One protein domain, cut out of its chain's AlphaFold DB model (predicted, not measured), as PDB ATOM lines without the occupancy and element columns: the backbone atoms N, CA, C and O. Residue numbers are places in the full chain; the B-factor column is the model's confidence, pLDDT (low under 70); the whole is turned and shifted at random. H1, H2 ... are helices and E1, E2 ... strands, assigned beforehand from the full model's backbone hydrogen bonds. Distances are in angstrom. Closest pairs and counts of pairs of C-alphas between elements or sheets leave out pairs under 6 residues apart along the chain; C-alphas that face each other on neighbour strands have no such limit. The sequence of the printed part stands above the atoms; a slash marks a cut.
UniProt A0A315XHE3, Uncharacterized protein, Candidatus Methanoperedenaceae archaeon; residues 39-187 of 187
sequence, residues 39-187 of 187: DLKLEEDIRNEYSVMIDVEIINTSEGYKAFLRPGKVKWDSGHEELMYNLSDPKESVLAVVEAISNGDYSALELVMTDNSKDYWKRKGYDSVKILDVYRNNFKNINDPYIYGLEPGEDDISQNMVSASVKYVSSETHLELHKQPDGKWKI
ATOM      1  N   ASP A  39     -15.661  -7.736 -31.917       63.34
ATOM      2  CA  ASP A  39     -15.487  -6.462 -31.227       63.34
ATOM      3  C   ASP A  39     -14.019  -6.015 -31.116       63.34
ATOM      4  O   ASP A  39     -13.713  -4.906 -31.534       63.34
ATOM      5  N   LEU A  40     -13.095  -6.861 -30.643       68.19
ATOM      6  CA  LEU A  40     -11.670  -6.506 -30.522       68.19
ATOM      7  C   LEU A  40     -10.987  -6.324 -31.880       68.19
ATOM      8  O   LEU A  40     -10.165  -5.427 -32.035       68.19
ATOM      9  N   LYS A  41     -11.310  -7.173 -32.865       73.75
ATOM     10  CA  LYS A  41     -10.747  -7.023 -34.213       73.75
ATOM     11  C   LYS A  41     -11.281  -5.756 -34.887       73.75
ATOM     12  O   LYS A  41     -10.506  -5.028 -35.485       73.75
ATOM     13  N   LEU A  42     -12.580  -5.488 -34.760       74.06
ATOM     14  CA  LEU A  42     -13.198  -4.267 -35.276       74.06
ATOM     15  C   LEU A  42     -12.610  -3.018 -34.607       74.06
ATOM     16  O   LEU A  42     -12.345  -2.033 -35.285       74.06
ATOM     17  N   GLU A  43     -12.365  -3.068 -33.296       77.50
ATOM     18  CA  GLU A  43     -11.697  -1.989 -32.568       77.50
ATOM     19  C   GLU A  43     -10.274  -1.744 -33.094       77.50
ATOM     20  O   GLU A  43      -9.903  -0.600 -33.352       77.50
ATOM     21  N   GLU A  44      -9.484  -2.805 -33.282       78.50
ATOM     22  CA  GLU A  44      -8.118  -2.725 -33.811       78.50
ATOM     23  C   GLU A  44      -8.091  -2.213 -35.258       78.50
ATOM     24  O   GLU A  44      -7.314  -1.312 -35.575       78.50
ATOM     25  N   ASP A  45      -8.971  -2.735 -36.117       81.62
ATOM     26  CA  ASP A  45      -9.099  -2.321 -37.515       81.62
ATOM     27  C   ASP A  45      -9.427  -0.817 -37.599       81.62
ATOM     28  O   ASP A  45      -8.766  -0.088 -38.336       81.62
ATOM     29  N   ILE A  46     -10.359  -0.327 -36.771       79.44
ATOM     30  CA  ILE A  46     -10.731   1.094 -36.723       79.44
ATOM     31  C   ILE A  46      -9.610   1.952 -36.144       79.44
ATOM     32  O   ILE A  46      -9.319   3.010 -36.693       79.44
ATOM     33  N   ARG A  47      -8.935   1.516 -35.073       78.38
ATOM     34  CA  ARG A  47      -7.779   2.243 -34.515       78.38
ATOM     35  C   ARG A  47      -6.672   2.437 -35.554       78.38
ATOM     36  O   ARG A  47      -6.031   3.481 -35.544       78.38
ATOM     37  N   ASN A  48      -6.472   1.470 -36.449       82.50
ATOM     38  CA  ASN A  48      -5.457   1.532 -37.501       82.50
ATOM     39  C   ASN A  48      -5.816   2.475 -38.665       82.50
ATOM     40  O   ASN A  48      -4.951   2.761 -39.493       82.50
ATOM     41  N   GLU A  49      -7.056   2.969 -38.748       81.44
ATOM     42  CA  GLU A  49      -7.456   3.951 -39.766       81.44
ATOM     43  C   GLU A  49      -7.026   5.386 -39.448       81.44
ATOM     44  O   GLU A  49      -7.097   6.241 -40.332       81.44
ATOM     45  N   TYR A  50      -6.615   5.658 -38.209       79.12
ATOM     46  CA  TYR A  50      -6.291   6.998 -37.730       79.12
ATOM     47  C   TYR A  50      -4.819   7.077 -37.339       79.12
ATOM     48  O   TYR A  50      -4.257   6.146 -36.761       79.12
ATOM     49  N   SER A  51      -4.182   8.212 -37.624       80.94
ATOM     50  CA  SER A  51      -2.796   8.453 -37.208       80.94
ATOM     51  C   SER A  51      -2.670   8.719 -35.703       80.94
ATOM     52  O   SER A  51      -1.601   8.535 -35.115       80.94
ATOM     53  N   VAL A  52      -3.779   9.094 -35.062       77.44
ATOM     54  CA  VAL A  52      -3.890   9.324 -33.622       77.44
ATOM     55  C   VAL A  52      -4.592   8.160 -32.923       77.44
ATOM     56  O   VAL A  52      -5.481   7.508 -33.459       77.44
ATOM     57  N   MET A  53      -4.218   7.903 -31.668       76.44
ATOM     58  CA  MET A  53      -4.911   6.898 -30.856       76.44
ATOM     59  C   MET A  53      -6.303   7.405 -30.471       76.44
ATOM     60  O   MET A  53      -6.409   8.378 -29.724       76.44
ATOM     61  N   ILE A  54      -7.338   6.692 -30.907       77.38
ATOM     62  CA  ILE A  54      -8.741   7.066 -30.697       77.38
ATOM     63  C   ILE A  54      -9.464   6.226 -29.634       77.38
ATOM     64  O   ILE A  54      -9.219   5.033 -29.493       77.38
ATOM     65  N   ASP A  55     -10.382   6.884 -28.928       78.31
ATOM     66  CA  ASP A  55     -11.615   6.350 -28.333       78.31
ATOM     67  C   ASP A  55     -12.485   5.417 -29.164       78.31
ATOM     68  O   ASP A  55     -13.237   5.971 -29.953       78.31
ATOM     69  N   VAL A  56     -12.517   4.094 -28.974       80.38
ATOM     70  CA  VAL A  56     -13.550   3.260 -29.627       80.38
ATOM     71  C   VAL A  56     -14.356   2.471 -28.596       80.38
ATOM     72  O   VAL A  56     -13.803   1.729 -27.789       80.38
ATOM     73  N   GLU A  57     -15.675   2.630 -28.631       82.44
ATOM     74  CA  GLU A  57     -16.651   1.860 -27.867       82.44
ATOM     75  C   GLU A  57     -17.495   1.014 -28.819       82.44
ATOM     76  O   GLU A  57     -18.165   1.531 -29.711       82.44
ATOM     77  N   ILE A  58     -17.493  -0.303 -28.622       81.81
ATOM     78  CA  ILE A  58     -18.332  -1.209 -29.404       81.81
ATOM     79  C   ILE A  58     -19.700  -1.337 -28.728       81.81
ATOM     80  O   ILE A  58     -19.821  -1.911 -27.646       81.81
ATOM     81  N   ILE A  59     -20.745  -0.828 -29.381       78.38
ATOM     82  CA  ILE A  59     -22.129  -0.883 -28.903       78.38
ATOM     83  C   ILE A  59     -22.899  -1.921 -29.722       78.38
ATOM     84  O   ILE A  59     -22.883  -1.903 -30.954       78.38
ATOM     85  N   ASN A  60     -23.603  -2.827 -29.042       79.12
ATOM     86  CA  ASN A  60     -24.514  -3.764 -29.695       79.12
ATOM     87  C   ASN A  60     -25.840  -3.058 -30.022       79.12
ATOM     88  O   ASN A  60     -26.581  -2.668 -29.119       79.12
ATOM     89  N   THR A  61     -26.126  -2.890 -31.309       74.94
ATOM     90  CA  THR A  61     -27.343  -2.246 -31.819       74.94
ATOM     91  C   THR A  61     -28.269  -3.276 -32.470       74.94
ATOM     92  O   THR A  61     -27.880  -4.419 -32.705       74.94
ATOM     93  N   SER A  62     -29.492  -2.878 -32.837       75.44
ATOM     94  CA  SER A  62     -30.401  -3.733 -33.623       75.44
ATOM     95  C   SER A  62     -29.839  -4.144 -34.990       75.44
ATOM     96  O   SER A  62     -30.338  -5.086 -35.596       75.44
ATOM     97  N   GLU A  63     -28.804  -3.453 -35.473       73.00
ATOM     98  CA  GLU A  63     -28.107  -3.721 -36.735       73.00
ATOM     99  C   GLU A  63     -26.786  -4.491 -36.528       73.00
ATOM    100  O   GLU A  63     -26.021  -4.676 -37.472       73.00
ATOM    101  N   GLY A  64     -26.509  -4.945 -35.299       76.62
ATOM    102  CA  GLY A  64     -25.275  -5.625 -34.906       76.62
ATOM    103  C   GLY A  64     -24.316  -4.737 -34.108       76.62
ATOM    104  O   GLY A  64     -24.664  -3.632 -33.676       76.62
ATOM    105  N   TYR A  65     -23.097  -5.235 -33.891       75.19
ATOM    106  CA  TYR A  65     -22.035  -4.488 -33.219       75.19
ATOM    107  C   TYR A  65     -21.568  -3.324 -34.095       75.19
ATOM    108  O   TYR A  65     -21.120  -3.529 -35.222       75.19
ATOM    109  N   LYS A  66     -21.658  -2.106 -33.561       77.94
ATOM    110  CA  LYS A  66     -21.161  -0.887 -34.196       77.94
ATOM    111  C   LYS A  66     -20.102  -0.248 -33.320       77.94
ATOM    112  O   LYS A  66     -20.238  -0.212 -32.100       77.94
ATOM    113  N   ALA A  67     -19.068   0.271 -33.957       79.69
ATOM    114  CA  ALA A  67     -18.027   1.021 -33.289       79.69
ATOM    115  C   ALA A  67     -18.402   2.498 -33.240       79.69
ATOM    116  O   ALA A  67     -18.583   3.129 -34.277       79.69
ATOM    117  N   PHE A  68     -18.520   3.021 -32.029       81.75
ATOM    118  CA  PHE A  68     -18.728   4.425 -31.739       81.75
ATOM    119  C   PHE A  68     -17.428   5.031 -31.231       81.75
ATOM    120  O   PHE A  68     -16.646   4.387 -30.536       81.75
ATOM    121  N   LEU A  69     -17.210   6.288 -31.564       82.25
ATOM    122  CA  LEU A  69     -16.109   7.093 -31.080       82.25
ATOM    123  C   LEU A  69     -16.521   7.764 -29.779       82.25
ATOM    124  O   LEU A  69     -17.631   8.291 -29.680       82.25
ATOM    125  N   ARG A  70     -15.645   7.747 -28.774       76.06
ATOM    126  CA  ARG A  70     -15.891   8.483 -27.530       76.06
ATOM    127  C   ARG A  70     -15.270   9.875 -27.581       76.06
ATOM    128  O   ARG A  70     -14.064   9.971 -27.817       76.06
ATOM    129  N   PRO A  71     -16.045  10.925 -27.273       65.88
ATOM    130  CA  PRO A  71     -15.487  12.243 -27.029       65.88
ATOM    131  C   PRO A  71     -14.537  12.240 -25.827       65.88
ATOM    132  O   PRO A  71     -14.773  11.534 -24.845       65.88
ATOM    133  N   GLY A  72     -13.492  13.068 -25.877       58.16
ATOM    134  CA  GLY A  72     -12.664  13.359 -24.704       58.16
ATOM    135  C   GLY A  72     -11.246  12.800 -24.725       58.16
ATOM    136  O   GLY A  72     -10.697  12.502 -23.663       58.16
ATOM    137  N   LYS A  73     -10.629  12.668 -25.905       62.47
ATOM    138  CA  LYS A  73      -9.239  12.219 -26.039       62.47
ATOM    139  C   LYS A  73      -8.335  13.173 -26.807       62.47
ATOM    140  O   LYS A  73      -7.257  12.731 -27.205       62.47
ATOM    141  N   VAL A  74      -8.717  14.452 -26.934       57.31
ATOM    142  CA  VAL A  74      -7.930  15.447 -27.675       57.31
ATOM    143  C   VAL A  74      -6.480  15.349 -27.261       57.31
ATOM    144  O   VAL A  74      -6.111  15.567 -26.103       57.31
ATOM    145  N   LYS A  75      -5.669  14.947 -28.232       64.44
ATOM    146  CA  LYS A  75      -4.238  14.838 -28.056       64.44
ATOM    147  C   LYS A  75      -3.622  16.174 -28.422       64.44
ATOM    148  O   LYS A  75      -3.650  16.594 -29.577       64.44
ATOM    149  N   TRP A  76      -3.096  16.814 -27.395       65.81
ATOM    150  CA  TRP A  76      -2.427  18.098 -27.447       65.81
ATOM    151  C   TRP A  76      -0.932  17.925 -27.295       65.81
ATOM    152  O   TRP A  76      -0.469  17.015 -26.596       65.81
ATOM    153  N   ASP A  77      -0.176  18.837 -27.890       65.69
ATOM    154  CA  ASP A  77       1.159  19.110 -27.390       65.69
ATOM    155  C   ASP A  77       1.077  19.669 -25.952       65.69
ATOM    156  O   ASP A  77       0.036  20.135 -25.488       65.69
ATOM    157  N   SER A  78       2.167  19.601 -25.187       54.62
ATOM    158  CA  SER A  78       2.160  19.995 -23.767       54.62
ATOM    159  C   SER A  78       1.770  21.463 -23.515       54.62
ATOM    160  O   SER A  78       1.503  21.821 -22.368       54.62
ATOM    161  N   GLY A  79       1.757  22.301 -24.560       57.38
ATOM    162  CA  GLY A  79       1.333  23.701 -24.521       57.38
ATOM    163  C   GLY A  79      -0.151  23.940 -24.819       57.38
ATOM    164  O   GLY A  79      -0.630  25.026 -24.510       57.38
ATOM    165  N   HIS A  80      -0.890  22.949 -25.339       59.38
ATOM    166  CA  HIS A  80      -2.223  23.141 -25.945       59.38
ATOM    167  C   HIS A  80      -2.208  24.175 -27.087       59.38
ATOM    168  O   HIS A  80      -3.194  24.873 -27.329       59.38
ATOM    169  N   GLU A  81      -1.070  24.298 -27.770       64.94
ATOM    170  CA  GLU A  81      -0.882  25.240 -28.872       64.94
ATOM    171  C   GLU A  81      -1.139  24.560 -30.220       64.94
ATOM    172  O   GLU A  81      -1.538  25.227 -31.176       64.94
ATOM    173  N   GLU A  82      -0.983  23.232 -30.297       68.50
ATOM    174  CA  GLU A  82      -1.167  22.467 -31.527       68.50
ATOM    175  C   GLU A  82      -1.930  21.148 -31.312       68.50
ATOM    176  O   GLU A  82      -1.619  20.325 -30.446       68.50
ATOM    177  N   LEU A  83      -2.928  20.924 -32.170       75.88
ATOM    178  CA  LEU A  83      -3.649  19.658 -32.284       75.88
ATOM    179  C   LEU A  83      -2.744  18.586 -32.903       75.88
ATOM    180  O   LEU A  83      -2.212  18.789 -33.991       75.88
ATOM    181  N   MET A  84      -2.646  17.407 -32.279       82.94
ATOM    182  CA  MET A  84      -1.878  16.276 -32.833       82.94
ATOM    183  C   MET A  84      -2.552  15.580 -34.032       82.94
ATOM    184  O   MET A  84      -2.007  14.614 -34.559       82.94
ATOM    185  N   TYR A  85      -3.734  16.035 -34.452       84.06
ATOM    186  CA  TYR A  85      -4.505  15.445 -35.547       84.06
ATOM    187  C   TYR A  85      -3.908  15.805 -36.909       84.06
ATOM    188  O   TYR A  85      -3.510  16.949 -37.155       84.06
ATOM    189  N   ASN A  86      -3.929  14.855 -37.840       88.25
ATOM    190  CA  ASN A  86      -3.599  15.105 -39.234       88.25
ATOM    191  C   ASN A  86      -4.756  15.830 -39.933       88.25
ATOM    192  O   ASN A  86      -5.576  15.221 -40.613       88.25
ATOM    193  N   LEU A  87      -4.792  17.158 -39.818       90.56
ATOM    194  CA  LEU A  87      -5.849  17.979 -40.419       90.56
ATOM    195  C   LEU A  87      -5.874  17.942 -41.959       90.56
ATOM    196  O   LEU A  87      -6.764  18.530 -42.565       90.56
ATOM    197  N   SER A  88      -4.918  17.293 -42.629       90.12
ATOM    198  CA  SER A  88      -5.000  17.038 -44.074       90.12
ATOM    199  C   SER A  88      -5.891  15.840 -44.429       90.12
ATOM    200  O   SER A  88      -6.291  15.717 -45.590       90.12
ATOM    201  N   ASP A  89      -6.239  14.995 -43.454       89.00
ATOM    202  CA  ASP A  89      -7.271  13.966 -43.577       89.00
ATOM    203  C   ASP A  89      -8.615  14.515 -43.052       89.00
ATOM    204  O   ASP A  89      -8.710  14.880 -41.876       89.00
ATOM    205  N   PRO A  90      -9.678  14.575 -43.879       89.25
ATOM    206  CA  PRO A  90     -10.978  15.074 -43.434       89.25
ATOM    207  C   PRO A  90     -11.579  14.250 -42.284       89.25
ATOM    208  O   PRO A  90     -12.307  14.812 -41.467       89.25
ATOM    209  N   LYS A  91     -11.255  12.951 -42.169       87.44
ATOM    210  CA  LYS A  91     -11.691  12.103 -41.046       87.44
ATOM    211  C   LYS A  91     -11.128  12.612 -39.720       87.44
ATOM    212  O   LYS A  91     -11.861  12.803 -38.751       87.44
ATOM    213  N   GLU A  92      -9.829  12.891 -39.694       87.94
ATOM    214  CA  GLU A  92      -9.158  13.414 -38.503       87.94
ATOM    215  C   GLU A  92      -9.532  14.867 -38.201       87.94
ATOM    216  O   GLU A  92      -9.608  15.234 -37.029       87.94
ATOM    217  N   SER A  93      -9.861  15.678 -39.211       90.94
ATOM    218  CA  SER A  93     -10.427  17.010 -38.973       90.94
ATOM    219  C   SER A  93     -11.812  16.965 -38.324       90.94
ATOM    220  O   SER A  93     -12.077  17.770 -37.433       90.94
ATOM    221  N   VAL A  94     -12.691  16.028 -38.707       90.19
ATOM    222  CA  VAL A  94     -13.987  15.846 -38.021       90.19
ATOM    223  C   VAL A  94     -13.780  15.449 -36.565       90.19
ATOM    224  O   VAL A  94     -14.425  16.025 -35.688       90.19
ATOM    225  N   LEU A  95     -12.867  14.507 -36.299       87.94
ATOM    226  CA  LEU A  95     -12.503  14.141 -34.928       87.94
ATOM    227  C   LEU A  95     -12.038  15.365 -34.139       87.94
ATOM    228  O   LEU A  95     -12.583  15.648 -33.076       87.94
ATOM    229  N   ALA A  96     -11.093  16.128 -34.689       89.69
ATOM    230  CA  ALA A  96     -10.557  17.313 -34.038       89.69
ATOM    231  C   ALA A  96     -11.654  18.336 -33.697       89.69
ATOM    232  O   ALA A  96     -11.660  18.873 -32.595       89.69
ATOM    233  N   VAL A  97     -12.614  18.568 -34.602       90.12
ATOM    234  CA  VAL A  97     -13.749  19.478 -34.371       90.12
ATOM    235  C   VAL A  97     -14.660  18.972 -33.261       90.12
ATOM    236  O   VAL A  97     -14.935  19.715 -32.319       90.12
ATOM    237  N   VAL A  98     -15.141  17.730 -33.364       88.56
ATOM    238  CA  VAL A  98     -16.064  17.171 -32.368       88.56
ATOM    239  C   VAL A  98     -15.406  17.205 -30.998       88.56
ATOM    240  O   VAL A  98     -15.983  17.730 -30.049       88.56
ATOM    241  N   GLU A  99     -14.165  16.740 -30.910       85.81
ATOM    242  CA  GLU A  99     -13.477  16.657 -29.638       85.81
ATOM    243  C   GLU A  99     -13.104  18.032 -29.048       85.81
ATOM    244  O   GLU A  99     -13.184  18.197 -27.827       85.81
ATOM    245  N   ALA A 100     -12.778  19.035 -29.876       87.25
ATOM    246  CA  ALA A 100     -12.598  20.422 -29.434       87.25
ATOM    247  C   ALA A 100     -13.848  20.948 -28.718       87.25
ATOM    248  O   ALA A 100     -13.778  21.500 -27.616       87.25
ATOM    249  N   ILE A 101     -15.011  20.733 -29.336       87.94
ATOM    250  CA  ILE A 101     -16.286  21.211 -28.812       87.94
ATOM    251  C   ILE A 101     -16.670  20.407 -27.554       87.94
ATOM    252  O   ILE A 101     -17.097  21.002 -26.559       87.94
ATOM    253  N   SER A 102     -16.469  19.080 -27.542       84.44
ATOM    254  CA  SER A 102     -16.773  18.211 -26.392       84.44
ATOM    255  C   SER A 102     -15.959  18.577 -25.158       84.44
ATOM    256  O   SER A 102     -16.515  18.702 -24.063       84.44
ATOM    257  N   ASN A 103     -14.660  18.817 -25.339       82.00
ATOM    258  CA  ASN A 103     -13.756  19.183 -24.250       82.00
ATOM    259  C   ASN A 103     -13.893  20.634 -23.802       82.00
ATOM    260  O   ASN A 103     -13.348  21.009 -22.766       82.00
ATOM    261  N   GLY A 104     -14.642  21.449 -24.542       84.69
ATOM    262  CA  GLY A 104     -14.723  22.868 -24.258       84.69
ATOM    263  C   GLY A 104     -13.392  23.585 -24.499       84.69
ATOM    264  O   GLY A 104     -13.078  24.540 -23.789       84.69
ATOM    265  N   ASP A 105     -12.606  23.117 -25.467       86.00
ATOM    266  CA  ASP A 105     -11.296  23.671 -25.776       86.00
ATOM    267  C   ASP A 105     -11.410  24.697 -26.908       86.00
ATOM    268  O   ASP A 105     -11.480  24.371 -28.097       86.00
ATOM    269  N   TYR A 106     -11.474  25.968 -26.516       86.81
ATOM    270  CA  TYR A 106     -11.620  27.072 -27.460       86.81
ATOM    271  C   TYR A 106     -10.365  27.272 -28.320       86.81
ATOM    272  O   TYR A 106     -10.490  27.712 -29.461       86.81
ATOM    273  N   SER A 107      -9.176  26.921 -27.817       86.19
ATOM    274  CA  SER A 107      -7.925  27.025 -28.573       86.19
ATOM    275  C   SER A 107      -7.923  26.013 -29.721       86.19
ATOM    276  O   SER A 107      -7.586  26.360 -30.854       86.19
ATOM    277  N   ALA A 108      -8.402  24.785 -29.482       86.94
ATOM    278  CA  ALA A 108      -8.576  23.786 -30.551       86.94
ATOM    279  C   ALA A 108      -9.583  24.236 -31.572       86.94
ATOM    280  O   ALA A 108      -9.340  24.119 -32.774       86.94
ATOM    281  N   LEU A 109     -10.722  24.710 -31.071       89.50
ATOM    282  CA  LEU A 109     -11.809  25.142 -31.917       89.50
ATOM    283  C   LEU A 109     -11.314  26.231 -32.878       89.50
ATOM    284  O   LEU A 109     -11.561  26.152 -34.078       89.50
ATOM    285  N   GLU A 110     -10.508  27.178 -32.396       89.31
ATOM    286  CA  GLU A 110      -9.877  28.180 -33.252       89.31
ATOM    287  C   GLU A 110      -8.919  27.585 -34.298       89.31
ATOM    288  O   GLU A 110      -8.851  28.096 -35.418       89.31
ATOM    289  N   LEU A 111      -8.177  26.519 -34.000       89.12
ATOM    290  CA  LEU A 111      -7.266  25.896 -34.973       89.12
ATOM    291  C   LEU A 111      -8.010  25.203 -36.123       89.12
ATOM    292  O   LEU A 111      -7.548  25.260 -37.274       89.12
ATOM    293  N   VAL A 112      -9.157  24.588 -35.821       91.56
ATOM    294  CA  VAL A 112      -9.991  23.851 -36.788       91.56
ATOM    295  C   VAL A 112     -11.018  24.722 -37.504       91.56
ATOM    296  O   VAL A 112     -11.667  24.239 -38.423       91.56
ATOM    297  N   MET A 113     -11.148  25.998 -37.141       93.00
ATOM    298  CA  MET A 113     -11.988  26.964 -37.852       93.00
ATOM    299  C   MET A 113     -11.244  27.648 -39.003       93.00
ATOM    300  O   MET A 113     -10.070  28.024 -38.898       93.00
ATOM    301  N   THR A 114     -11.963  27.879 -40.094       93.25
ATOM    302  CA  THR A 114     -11.569  28.760 -41.194       93.25
ATOM    303  C   THR A 114     -11.528  30.220 -40.747       93.25
ATOM    304  O   THR A 114     -12.257  30.641 -39.844       93.25
ATOM    305  N   ASP A 115     -10.721  31.035 -41.427       90.69
ATOM    306  CA  ASP A 115     -10.676  32.480 -41.166       90.69
ATOM    307  C   ASP A 115     -12.036  33.143 -41.438       90.69
ATOM    308  O   ASP A 115     -12.472  34.010 -40.683       90.69
ATOM    309  N   ASN A 116     -12.772  32.655 -42.443       90.75
ATOM    310  CA  ASN A 116     -14.132  33.106 -42.743       90.75
ATOM    311  C   ASN A 116     -15.109  32.830 -41.590       90.75
ATOM    312  O   ASN A 116     -15.919  33.701 -41.250       90.75
ATOM    313  N   SER A 117     -15.032  31.641 -40.982       91.12
ATOM    314  CA  SER A 117     -15.838  31.267 -39.815       91.12
ATOM    315  C   SER A 117     -15.496  32.155 -38.614       91.12
ATOM    316  O   SER A 117     -16.384  32.752 -37.999       91.12
ATOM    317  N   LYS A 118     -14.202  32.375 -38.341       90.81
ATOM    318  CA  LYS A 118     -13.745  33.292 -37.278       90.81
ATOM    319  C   LYS A 118     -14.254  34.716 -37.482       90.81
ATOM    320  O   LYS A 118     -14.809  35.318 -36.561       90.81
ATOM    321  N   ASP A 119     -14.126  35.246 -38.694       91.50
ATOM    322  CA  ASP A 119     -14.597  36.585 -39.039       91.50
ATOM    323  C   ASP A 119     -16.116  36.715 -38.905       91.50
ATOM    324  O   ASP A 119     -16.616  37.752 -38.456       91.50
ATOM    325  N   TYR A 120     -16.872  35.670 -39.256       92.44
ATOM    326  CA  TYR A 120     -18.316  35.630 -39.040       92.44
ATOM    327  C   TYR A 120     -18.667  35.814 -37.559       92.44
ATOM    328  O   TYR A 120     -19.459  36.702 -37.225       92.44
ATOM    329  N   TRP A 121     -18.050  35.039 -36.669       93.25
ATOM    330  CA  TRP A 121     -18.323  35.122 -35.235       93.25
ATOM    331  C   TRP A 121     -17.848  36.434 -34.616       93.25
ATOM    332  O   TRP A 121     -18.566  37.046 -33.818       93.25
ATOM    333  N   LYS A 122     -16.695  36.939 -35.059       90.88
ATOM    334  CA  LYS A 122     -16.190  38.250 -34.649       90.88
ATOM    335  C   LYS A 122     -17.162  39.372 -35.020       90.88
ATOM    336  O   LYS A 122     -17.434  40.239 -34.193       90.88
ATOM    337  N   ARG A 123     -17.765  39.335 -36.219       93.88
ATOM    338  CA  ARG A 123     -18.816  40.293 -36.632       93.88
ATOM    339  C   ARG A 123     -20.091  40.191 -35.789       93.88
ATOM    340  O   ARG A 123     -20.807  41.181 -35.660       93.88
ATOM    341  N   LYS A 124     -20.378  39.026 -35.204       93.62
ATOM    342  CA  LYS A 124     -21.470  38.837 -34.231       93.62
ATOM    343  C   LYS A 124     -21.109  39.332 -32.824       93.62
ATOM    344  O   LYS A 124     -21.981  39.354 -31.958       93.62
ATOM    345  N   GLY A 125     -19.860  39.749 -32.598       92.81
ATOM    346  CA  GLY A 125     -19.355  40.189 -31.299       92.81
ATOM    347  C   GLY A 125     -19.178  39.037 -30.311       92.81
ATOM    348  O   GLY A 125     -19.417  39.223 -29.120       92.81
ATOM    349  N   TYR A 126     -18.887  37.830 -30.805       92.56
ATOM    350  CA  TYR A 126     -18.700  36.648 -29.963       92.56
ATOM    351  C   TYR A 126     -17.200  36.421 -29.770       92.56
ATOM    352  O   TYR A 126     -16.438  36.486 -30.734       92.56
ATOM    353  N   ASP A 127     -16.792  36.196 -28.523       89.19
ATOM    354  CA  ASP A 127     -15.450  35.724 -28.188       89.19
ATOM    355  C   ASP A 127     -15.376  34.193 -28.299       89.19
ATOM    356  O   ASP A 127     -16.391  33.515 -28.472       89.19
ATOM    357  N   SER A 128     -14.168  33.640 -28.212       85.62
ATOM    358  CA  SER A 128     -13.886  32.209 -28.384       85.62
ATOM    359  C   SER A 128     -14.716  31.328 -27.442       85.62
ATOM    360  O   SER A 128     -15.209  30.274 -27.843       85.62
ATOM    361  N   VAL A 129     -14.942  31.798 -26.209       88.06
ATOM    362  CA  VAL A 129     -15.765  31.114 -25.201       88.06
ATOM    363  C   VAL A 129     -17.226  31.069 -25.643       88.06
ATOM    364  O   VAL A 129     -17.838  30.005 -25.665       88.06
ATOM    365  N   LYS A 130     -17.786  32.203 -26.068       91.25
ATOM    366  CA  LYS A 130     -19.176  32.270 -26.519       91.25
ATOM    367  C   LYS A 130     -19.411  31.493 -27.814       91.25
ATOM    368  O   LYS A 130     -20.487  30.929 -27.993       91.25
ATOM    369  N   ILE A 131     -18.434  31.465 -28.719       90.44
ATOM    370  CA  ILE A 131     -18.486  30.641 -29.936       90.44
ATOM    371  C   ILE A 131     -18.601  29.168 -29.548       90.44
ATOM    372  O   ILE A 131     -19.528  28.483 -29.982       90.44
ATOM    373  N   LEU A 132     -17.703  28.701 -28.682       88.81
ATOM    374  CA  LEU A 132     -17.708  27.339 -28.169       88.81
ATOM    375  C   LEU A 132     -19.033  26.991 -27.475       88.81
ATOM    376  O   LEU A 132     -19.596  25.932 -27.747       88.81
ATOM    377  N   ASP A 133     -19.576  27.882 -26.644       89.88
ATOM    378  CA  ASP A 133     -20.876  27.680 -25.992       89.88
ATOM    379  C   ASP A 133     -22.013  27.510 -27.008       89.88
ATOM    380  O   ASP A 133     -22.897  26.670 -26.830       89.88
ATOM    381  N   VAL A 134     -22.002  28.279 -28.099       90.00
ATOM    382  CA  VAL A 134     -22.988  28.133 -29.179       90.00
ATOM    383  C   VAL A 134     -22.860  26.767 -29.843       90.00
ATOM    384  O   VAL A 134     -23.874  26.090 -30.021       90.00
ATOM    385  N   TYR A 135     -21.639  26.327 -30.156       87.75
ATOM    386  CA  TYR A 135     -21.422  24.990 -30.703       87.75
ATOM    387  C   TYR A 135     -21.893  23.904 -29.731       87.75
ATOM    388  O   TYR A 135     -22.693  23.060 -30.118       87.75
ATOM    389  N   ARG A 136     -21.513  23.956 -28.451       85.88
ATOM    390  CA  ARG A 136     -21.946  22.970 -27.443       85.88
ATOM    391  C   ARG A 136     -23.464  22.905 -27.286       85.88
ATOM    392  O   ARG A 136     -24.009  21.825 -27.101       85.88
ATOM    393  N   ASN A 137     -24.154  24.039 -27.394       84.56
ATOM    394  CA  ASN A 137     -25.616  24.074 -27.353       84.56
ATOM    395  C   ASN A 137     -26.263  23.444 -28.597       84.56
ATOM    396  O   ASN A 137     -27.339  22.851 -28.495       84.56
ATOM    397  N   ASN A 138     -25.618  23.561 -29.761       80.62
ATOM    398  CA  ASN A 138     -26.092  22.952 -31.004       80.62
ATOM    399  C   ASN A 138     -25.819  21.439 -31.038       80.62
ATOM    400  O   ASN A 138     -26.672  20.665 -31.472       80.62
ATOM    401  N   PHE A 139     -24.672  21.010 -30.512       76.44
ATOM    402  CA  PHE A 139     -24.291  19.610 -30.351       76.44
ATOM    403  C   PHE A 139     -24.940  19.014 -29.093       76.44
ATOM    404  O   PHE A 139     -24.319  18.847 -28.042       76.44
ATOM    405  N   LYS A 140     -26.234  18.688 -29.177       70.50
ATOM    406  CA  LYS A 140     -26.923  17.982 -28.085       70.50
ATOM    407  C   LYS A 140     -26.215  16.659 -27.795       70.50
ATOM    408  O   LYS A 140     -25.987  15.884 -28.720       70.50
ATOM    409  N   ASN A 141     -25.942  16.406 -26.515       75.81
ATOM    410  CA  ASN A 141     -25.283  15.193 -26.021       75.81
ATOM    411  C   ASN A 141     -23.868  14.979 -26.571       75.81
ATOM    412  O   ASN A 141     -23.435  13.864 -26.817       75.81
ATOM    413  N   ILE A 142     -23.115  16.069 -26.684       75.81
ATOM    414  CA  ILE A 142     -21.730  16.097 -27.160       75.81
ATOM    415  C   ILE A 142     -20.725  15.200 -26.401       75.81
ATOM    416  O   ILE A 142     -19.605  14.993 -26.863       75.81
ATOM    417  N   ASN A 143     -21.105  14.688 -25.229       77.31
ATOM    418  CA  ASN A 143     -20.295  13.761 -24.434       77.31
ATOM    419  C   ASN A 143     -20.661  12.287 -24.680       77.31
ATOM    420  O   ASN A 143     -19.992  11.402 -24.148       77.31
ATOM    421  N   ASP A 144     -21.714  12.020 -25.457       83.31
ATOM    422  CA  ASP A 144     -22.134  10.665 -25.790       83.31
ATOM    423  C   ASP A 144     -21.263  10.094 -26.920       83.31
ATOM    424  O   ASP A 144     -20.745  10.845 -27.755       83.31
ATOM    425  N   PRO A 145     -21.116   8.761 -26.994       82.75
ATOM    426  CA  PRO A 145     -20.452   8.119 -28.118       82.75
ATOM    427  C   PRO A 145     -21.151   8.449 -29.445       82.75
ATOM    428  O   PRO A 145     -22.384   8.460 -29.523       82.75
ATOM    429  N   TYR A 146     -20.370   8.670 -30.501       83.69
ATOM    430  CA  TYR A 146     -20.876   9.058 -31.819       83.69
ATOM    431  C   TYR A 146     -20.271   8.225 -32.949       83.69
ATOM    432  O   TYR A 146     -19.187   7.668 -32.830       83.69
ATOM    433  N   ILE A 147     -20.961   8.159 -34.080       83.75
ATOM    434  CA  ILE A 147     -20.388   7.739 -35.364       83.75
ATOM    435  C   ILE A 147     -20.458   8.915 -36.323       83.75
ATOM    436  O   ILE A 147     -21.300   9.794 -36.154       83.75
ATOM    437  N   TYR A 148     -19.615   8.940 -37.346       81.62
ATOM    438  CA  TYR A 148     -19.795   9.902 -38.423       81.62
ATOM    439  C   TYR A 148     -19.570   9.265 -39.789       81.62
ATOM    440  O   TYR A 148     -18.853   8.273 -39.918       81.62
ATOM    441  N   GLY A 149     -20.223   9.837 -40.794       80.25
ATOM    442  CA  GLY A 149     -19.996   9.544 -42.204       80.25
ATOM    443  C   GLY A 149     -19.543  10.805 -42.925       80.25
ATOM    444  O   GLY A 149     -19.995  11.898 -42.585       80.25
ATOM    445  N   LEU A 150     -18.647  10.649 -43.899       77.56
ATOM    446  CA  LEU A 150     -18.250  11.722 -44.808       77.56
ATOM    447  C   LEU A 150     -18.969  11.546 -46.139       77.56
ATOM    448  O   LEU A 150     -18.918  10.472 -46.740       77.56
ATOM    449  N   GLU A 151     -19.571  12.623 -46.616       80.75
ATOM    450  CA  GLU A 151     -20.204  12.710 -47.922       80.75
ATOM    451  C   GLU A 151     -19.638  13.933 -48.662       80.75
ATOM    452  O   GLU A 151     -19.280  14.931 -48.028       80.75
ATOM    453  N   PRO A 152     -19.500  13.891 -50.000       71.31
ATOM    454  CA  PRO A 152     -19.195  15.096 -50.765       71.31
ATOM    455  C   PRO A 152     -20.202  16.201 -50.422       71.31
ATOM    456  O   PRO A 152     -21.391  15.916 -50.283       71.31
ATOM    457  N   GLY A 153     -19.745  17.444 -50.263       61.91
ATOM    458  CA  GLY A 153     -20.654  18.552 -49.967       61.91
ATOM    459  C   GLY A 153     -21.698  18.732 -51.076       61.91
ATOM    460  O   GLY A 153     -21.335  18.710 -52.253       61.91
ATOM    461  N   GLU A 154     -22.973  18.916 -50.705       55.19
ATOM    462  CA  GLU A 154     -24.116  18.921 -51.643       55.19
ATOM    463  C   GLU A 154     -23.960  19.932 -52.798       55.19
ATOM    464  O   GLU A 154     -24.451  19.683 -53.899       55.19
ATOM    465  N   ASP A 155     -23.203  21.014 -52.580       54.66
ATOM    466  CA  ASP A 155     -23.029  22.128 -53.521       54.66
ATOM    467  C   ASP A 155     -21.632  22.230 -54.183       54.66
ATOM    468  O   ASP A 155     -21.344  23.231 -54.846       54.66
ATOM    469  N   ASP A 156     -20.736  21.235 -54.051       52.62
ATOM    470  CA  ASP A 156     -19.344  21.380 -54.519       52.62
ATOM    471  C   ASP A 156     -18.939  20.497 -55.717       52.62
ATOM    472  O   ASP A 156     -18.710  19.292 -55.616       52.62
ATOM    473  N   ILE A 157     -18.732  21.149 -56.869       50.88
ATOM    474  CA  ILE A 157     -18.178  20.560 -58.103       50.88
ATOM    475  C   ILE A 157     -16.641  20.374 -57.999       50.88
ATOM    476  O   ILE A 157     -16.048  19.641 -58.789       50.88
ATOM    477  N   SER A 158     -15.979  21.028 -57.032       56.50
ATOM    478  CA  SER A 158     -14.514  21.154 -56.934       56.50
ATOM    479  C   SER A 158     -13.812  20.200 -55.954       56.50
ATOM    480  O   SER A 158     -12.581  20.197 -55.919       56.50
ATOM    481  N   GLN A 159     -14.551  19.371 -55.204       65.00
ATOM    482  CA  GLN A 159     -14.023  18.461 -54.166       65.00
ATOM    483  C   GLN A 159     -13.247  19.146 -53.018       65.00
ATOM    484  O   GLN A 159     -12.462  18.497 -52.326       65.00
ATOM    485  N   ASN A 160     -13.448  20.444 -52.796       83.31
ATOM    486  CA  ASN A 160     -12.848  21.201 -51.694       83.31
ATOM    487  C   ASN A 160     -13.800  21.373 -50.504       83.31
ATOM    488  O   ASN A 160     -13.460  22.080 -49.555       83.31
ATOM    489  N   MET A 161     -14.965  20.729 -50.540       86.25
ATOM    490  CA  MET A 161     -15.947  20.700 -49.468       86.25
ATOM    491  C   MET A 161     -16.417  19.270 -49.198       86.25
ATOM    492  O   MET A 161     -16.774  18.523 -50.112       86.25
ATOM    493  N   VAL A 162     -16.442  18.902 -47.921       86.75
ATOM    494  CA  VAL A 162     -16.971  17.626 -47.433       86.75
ATOM    495  C   VAL A 162     -17.993  17.922 -46.345       86.75
ATOM    496  O   VAL A 162     -17.727  18.718 -45.446       86.75
ATOM    497  N   SER A 163     -19.149  17.272 -46.424       87.50
ATOM    498  CA  SER A 163     -20.140  17.270 -45.354       87.50
ATOM    499  C   SER A 163     -19.916  16.047 -44.475       87.50
ATOM    500  O   SER A 163     -19.770  14.927 -44.967       87.50
ATOM    501  N   ALA A 164     -19.865  16.247 -43.165       87.81
ATOM    502  CA  ALA A 164     -19.794  15.172 -42.196       87.81
ATOM    503  C   ALA A 164     -21.100  15.107 -41.403       87.81
ATOM    504  O   ALA A 164     -21.432  16.033 -40.662       87.81
ATOM    505  N   SER A 165     -21.827  13.997 -41.533       88.25
ATOM    506  CA  SER A 165     -22.970  13.681 -40.672       88.25
ATOM    507  C   SER A 165     -22.444  13.007 -39.408       88.25
ATOM    508  O   SER A 165     -21.968  11.872 -39.458       88.25
ATOM    509  N   VAL A 166     -22.503  13.714 -38.280       86.69
ATOM    510  CA  VAL A 166     -22.113  13.227 -36.953       86.69
ATOM    511  C   VAL A 166     -23.371  12.781 -36.210       86.69
ATOM    512  O   VAL A 166     -24.219  13.599 -35.848       86.69
ATOM    513  N   LYS A 167     -23.495  11.475 -35.976       84.62
ATOM    514  CA  LYS A 167     -24.645  10.837 -35.332       84.62
ATOM    515  C   LYS A 167     -24.288  10.392 -33.923       84.62
ATOM    516  O   LYS A 167     -23.516   9.456 -33.725       84.62
ATOM    517  N   TYR A 168     -24.913  11.041 -32.956       78.44
ATOM    518  CA  TYR A 168     -24.994  10.599 -31.571       78.44
ATOM    519  C   TYR A 168     -26.201   9.670 -31.406       78.44
ATOM    520  O   TYR A 168     -27.083   9.603 -32.263       78.44
ATOM    521  N   VAL A 169     -26.292   8.985 -30.266       69.44
ATOM    522  CA  VAL A 169     -27.421   8.086 -29.951       69.44
ATOM    523  C   VAL A 169     -28.788   8.786 -30.058       69.44
ATOM    524  O   VAL A 169     -29.785   8.163 -30.412       69.44
ATOM    525  N   SER A 170     -28.846  10.086 -29.768       69.44
ATOM    526  CA  SER A 170     -30.085  10.869 -29.639       69.44
ATOM    527  C   SER A 170     -30.236  12.024 -30.634       69.44
ATOM    528  O   SER A 170     -31.238  12.740 -30.595       69.44
ATOM    529  N   SER A 171     -29.207  12.297 -31.430       78.56
ATOM    530  CA  SER A 171     -29.082  13.535 -32.202       78.56
ATOM    531  C   SER A 171     -28.161  13.336 -33.393       78.56
ATOM    532  O   SER A 171     -27.247  12.520 -33.369       78.56
ATOM    533  N   GLU A 172     -28.388  14.130 -34.428       84.56
ATOM    534  CA  GLU A 172     -27.529  14.212 -35.602       84.56
ATOM    535  C   GLU A 172     -27.142  15.675 -35.811       84.56
ATOM    536  O   GLU A 172     -27.932  16.587 -35.548       84.56
ATOM    537  N   THR A 173     -25.899  15.916 -36.204       85.62
ATOM    538  CA  THR A 173     -25.379  17.247 -36.512       85.62
ATOM    539  C   THR A 173     -24.504  17.163 -37.747       85.62
ATOM    540  O   THR A 173     -23.737  16.217 -37.903       85.62
ATOM    541  N   HIS A 174     -24.621  18.160 -38.616       87.50
ATOM    542  CA  HIS A 174     -23.832  18.249 -39.834       87.50
ATOM    543  C   HIS A 174     -22.695  19.250 -39.642       87.50
ATOM    544  O   HIS A 174     -22.896  20.332 -39.087       87.50
ATOM    545  N   LEU A 175     -21.506  18.863 -40.088       89.31
ATOM    546  CA  LEU A 175     -20.328  19.713 -40.167       89.31
ATOM    547  C   LEU A 175     -19.954  19.891 -41.632       89.31
ATOM    548  O   LEU A 175     -19.866  18.912 -42.366       89.31
ATOM    549  N   GLU A 176     -19.676  21.120 -42.036       91.06
ATOM    550  CA  GLU A 176     -19.133  21.416 -43.360       91.06
ATOM    551  C   GLU A 176     -17.643  21.701 -43.214       91.06
ATOM    552  O   GLU A 176     -17.244  22.600 -42.479       91.06
ATOM    553  N   LEU A 177     -16.810  20.897 -43.876       91.56
ATOM    554  CA  LEU A 177     -15.365  21.063 -43.881       91.56
ATOM    555  C   LEU A 177     -14.913  21.566 -45.242       91.56
ATOM    556  O   LEU A 177     -15.199  20.956 -46.270       91.56
ATOM    557  N   HIS A 178     -14.118  22.626 -45.229       92.44
ATOM    558  CA  HIS A 178     -13.510  23.217 -46.407       92.44
ATOM    559  C   HIS A 178     -12.006  22.980 -46.419       92.44
ATOM    560  O   HIS A 178     -11.301  23.271 -45.443       92.44
ATOM    561  N   LYS A 179     -11.493  22.519 -47.559       92.50
ATOM    562  CA  LYS A 179     -10.061  22.384 -47.790       92.50
ATOM    563  C   LYS A 179      -9.427  23.761 -47.956       92.50
ATOM    564  O   LYS A 179      -9.768  24.522 -48.859       92.50
ATOM    565  N   GLN A 180      -8.498  24.077 -47.069       92.31
ATOM    566  CA  GLN A 180      -7.760  25.330 -47.051       92.31
ATOM    567  C   GLN A 180      -6.562  25.281 -48.018       92.31
ATOM    568  O   GLN A 180      -6.112  24.193 -48.392       92.31
ATOM    569  N   PRO A 181      -5.992  26.439 -48.411       90.50
ATOM    570  CA  PRO A 181      -4.819  26.490 -49.291       90.50
ATOM    571  C   PRO A 181      -3.580  25.764 -48.746       90.50
ATOM    572  O   PRO A 181      -2.743  25.321 -49.527       90.50
ATOM    573  N   ASP A 182      -3.467  25.624 -47.422       90.06
ATOM    574  CA  ASP A 182      -2.405  24.863 -46.748       90.06
ATOM    575  C   ASP A 182      -2.649  23.339 -46.753       90.06
ATOM    576  O   ASP A 182      -1.860  22.577 -46.198       90.06
ATOM    577  N   GLY A 183      -3.733  22.887 -47.390       90.56
ATOM    578  CA  GLY A 183      -4.108  21.484 -47.509       90.56
ATOM    579  C   GLY A 183      -4.849  20.917 -46.298       90.56
ATOM    580  O   GLY A 183      -5.114  19.715 -46.297       90.56
ATOM    581  N   LYS A 184      -5.186  21.732 -45.289       92.69
ATOM    582  CA  LYS A 184      -5.942  21.299 -44.103       92.69
ATOM    583  C   LYS A 184      -7.452  21.437 -44.309       92.69
ATOM    584  O   LYS A 184      -7.906  22.364 -44.970       92.69
ATOM    585  N   TRP A 185      -8.239  20.554 -43.710       93.94
ATOM    586  CA  TRP A 185      -9.700  20.618 -43.674       93.94
ATOM    587  C   TRP A 185     -10.164  21.299 -42.389       93.94
ATOM    588  O   TRP A 185      -9.727  20.917 -41.301       93.94
ATOM    589  N   LYS A 186     -11.026  22.311 -42.522       94.19
ATOM    590  CA  LYS A 186     -11.486  23.184 -41.428       94.19
ATOM    591  C   LYS A 186     -12.960  23.568 -41.579       94.19
ATOM    592  O   LYS A 186     -13.450  23.566 -42.705       94.19
ATOM    593  N   ILE A 187     -13.618  23.935 -40.479       92.19
ATOM    594  CA  ILE A 187     -15.044  24.329 -40.407       92.19
ATOM    595  C   ILE A 187     -15.305  25.835 -40.515       92.19
ATOM    596  O   ILE A 187     -14.384  26.651 -40.274       92.19
TER     597      ILE A 187
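This is residues 39 to 187 of the 187 residues of an uncharacterized protein of Candidatus Methanoperedenaceae archaeon (UniProt A0A315XHE3). A strongly twisted sheet of three strands, E3, E4 and E5, has the helix H2 packed on one face, and the helices H3 and H5 pack on H2, with H4 at the far end beyond them. At the opposite end of the longest axis a small lobe, the hairpin E1 and E2 with H1 over it, joins the body where E2 meets E3. The 149 printed residues hold five named helices and five named strands, in the order H1 E1 E2 H2 H3 H4 H5 E3 E4 E5, of mixed class; both sheets, E3 - E4 - E5 and E1 - E2, are antiparallel. The whole is compact, with a radius of gyration of the C-alphas of 15.3 A and spans of 46 by 35 by 31 A.

The strands E3, residues 146 to 152, E4, residues 161 to 168, and E5, residues 172 to 179, form a meander, each strand the antiparallel neighbour of the one before. N 149 and O 165 are 3.0 A apart, and N 164 and O 175 are 2.8 A apart, both within hydrogen-bond range. Residues 178 to 179 of E5 also pair with residues 185 to 186, antiparallel. H2, residues 90 to 103, is on this sheet, making two layers, a helix on one face of a sheet; its closest C-alphas to E4 are those of Val 94 and Ala 164, 7.2 A. H3, residues 106 to 112, touches H2 in a helical hairpin, at a shallow tilt of 11 degrees, opposite ways; the closest C-alphas, of Ala 100 and Ala 108, are 5.4 A apart. H5, residues 128 to 138, touches H2 with residues 101 to 102 of H2 alone, about perpendicular at 80 degrees, the closest C-alphas being Ile 101 and Arg 136, 6.1 A. H4, residues 115 to 123, is close to H5 but not clearly touching, with Trp 121 and Ile 131 the closest C-alphas, 6.9 A. E1, residues 56 to 61, and E2, residues 64 to 69, form an antiparallel hairpin, with N 59 and O 66 within hydrogen-bond range at 2.8 A. The closest C-alphas of E2 and E3 are those of Phe 68 and Tyr 146, 5.1 A. H1, residues 39 to 47, has its closest C-alpha pair with E1 at Asp 39 and Ile 58, 6.2 A, and is apart from H2. In H1, H2, H3, H4 and H5 every O i to N i+4 pair is within hydrogen-bond range.

E5 measures 22.8 A, E4 22.5 A, E3 20.0 A and H2 19.8 A from first to last C-alpha. H1 begins at C-alpha 39, (-15.487, -6.462, -31.227), H2 at C-alpha 90, (-10.978, 15.074, -43.434), and E5 ends at C-alpha 179, (-10.061, 22.384, -47.790).

The two C-alphas farthest apart, of Lys 41 and Gly 125, are 48.1 A apart. The printed part has no cut and ends at Ile 187, the chain's last residue. The link from E2 to H2, residues 70 to 89, is long. Mean pLDDT of the printed part is 81.4; residues 39 to 40, 71 to 82, 153 to 159 and 169 to 170 are under 70.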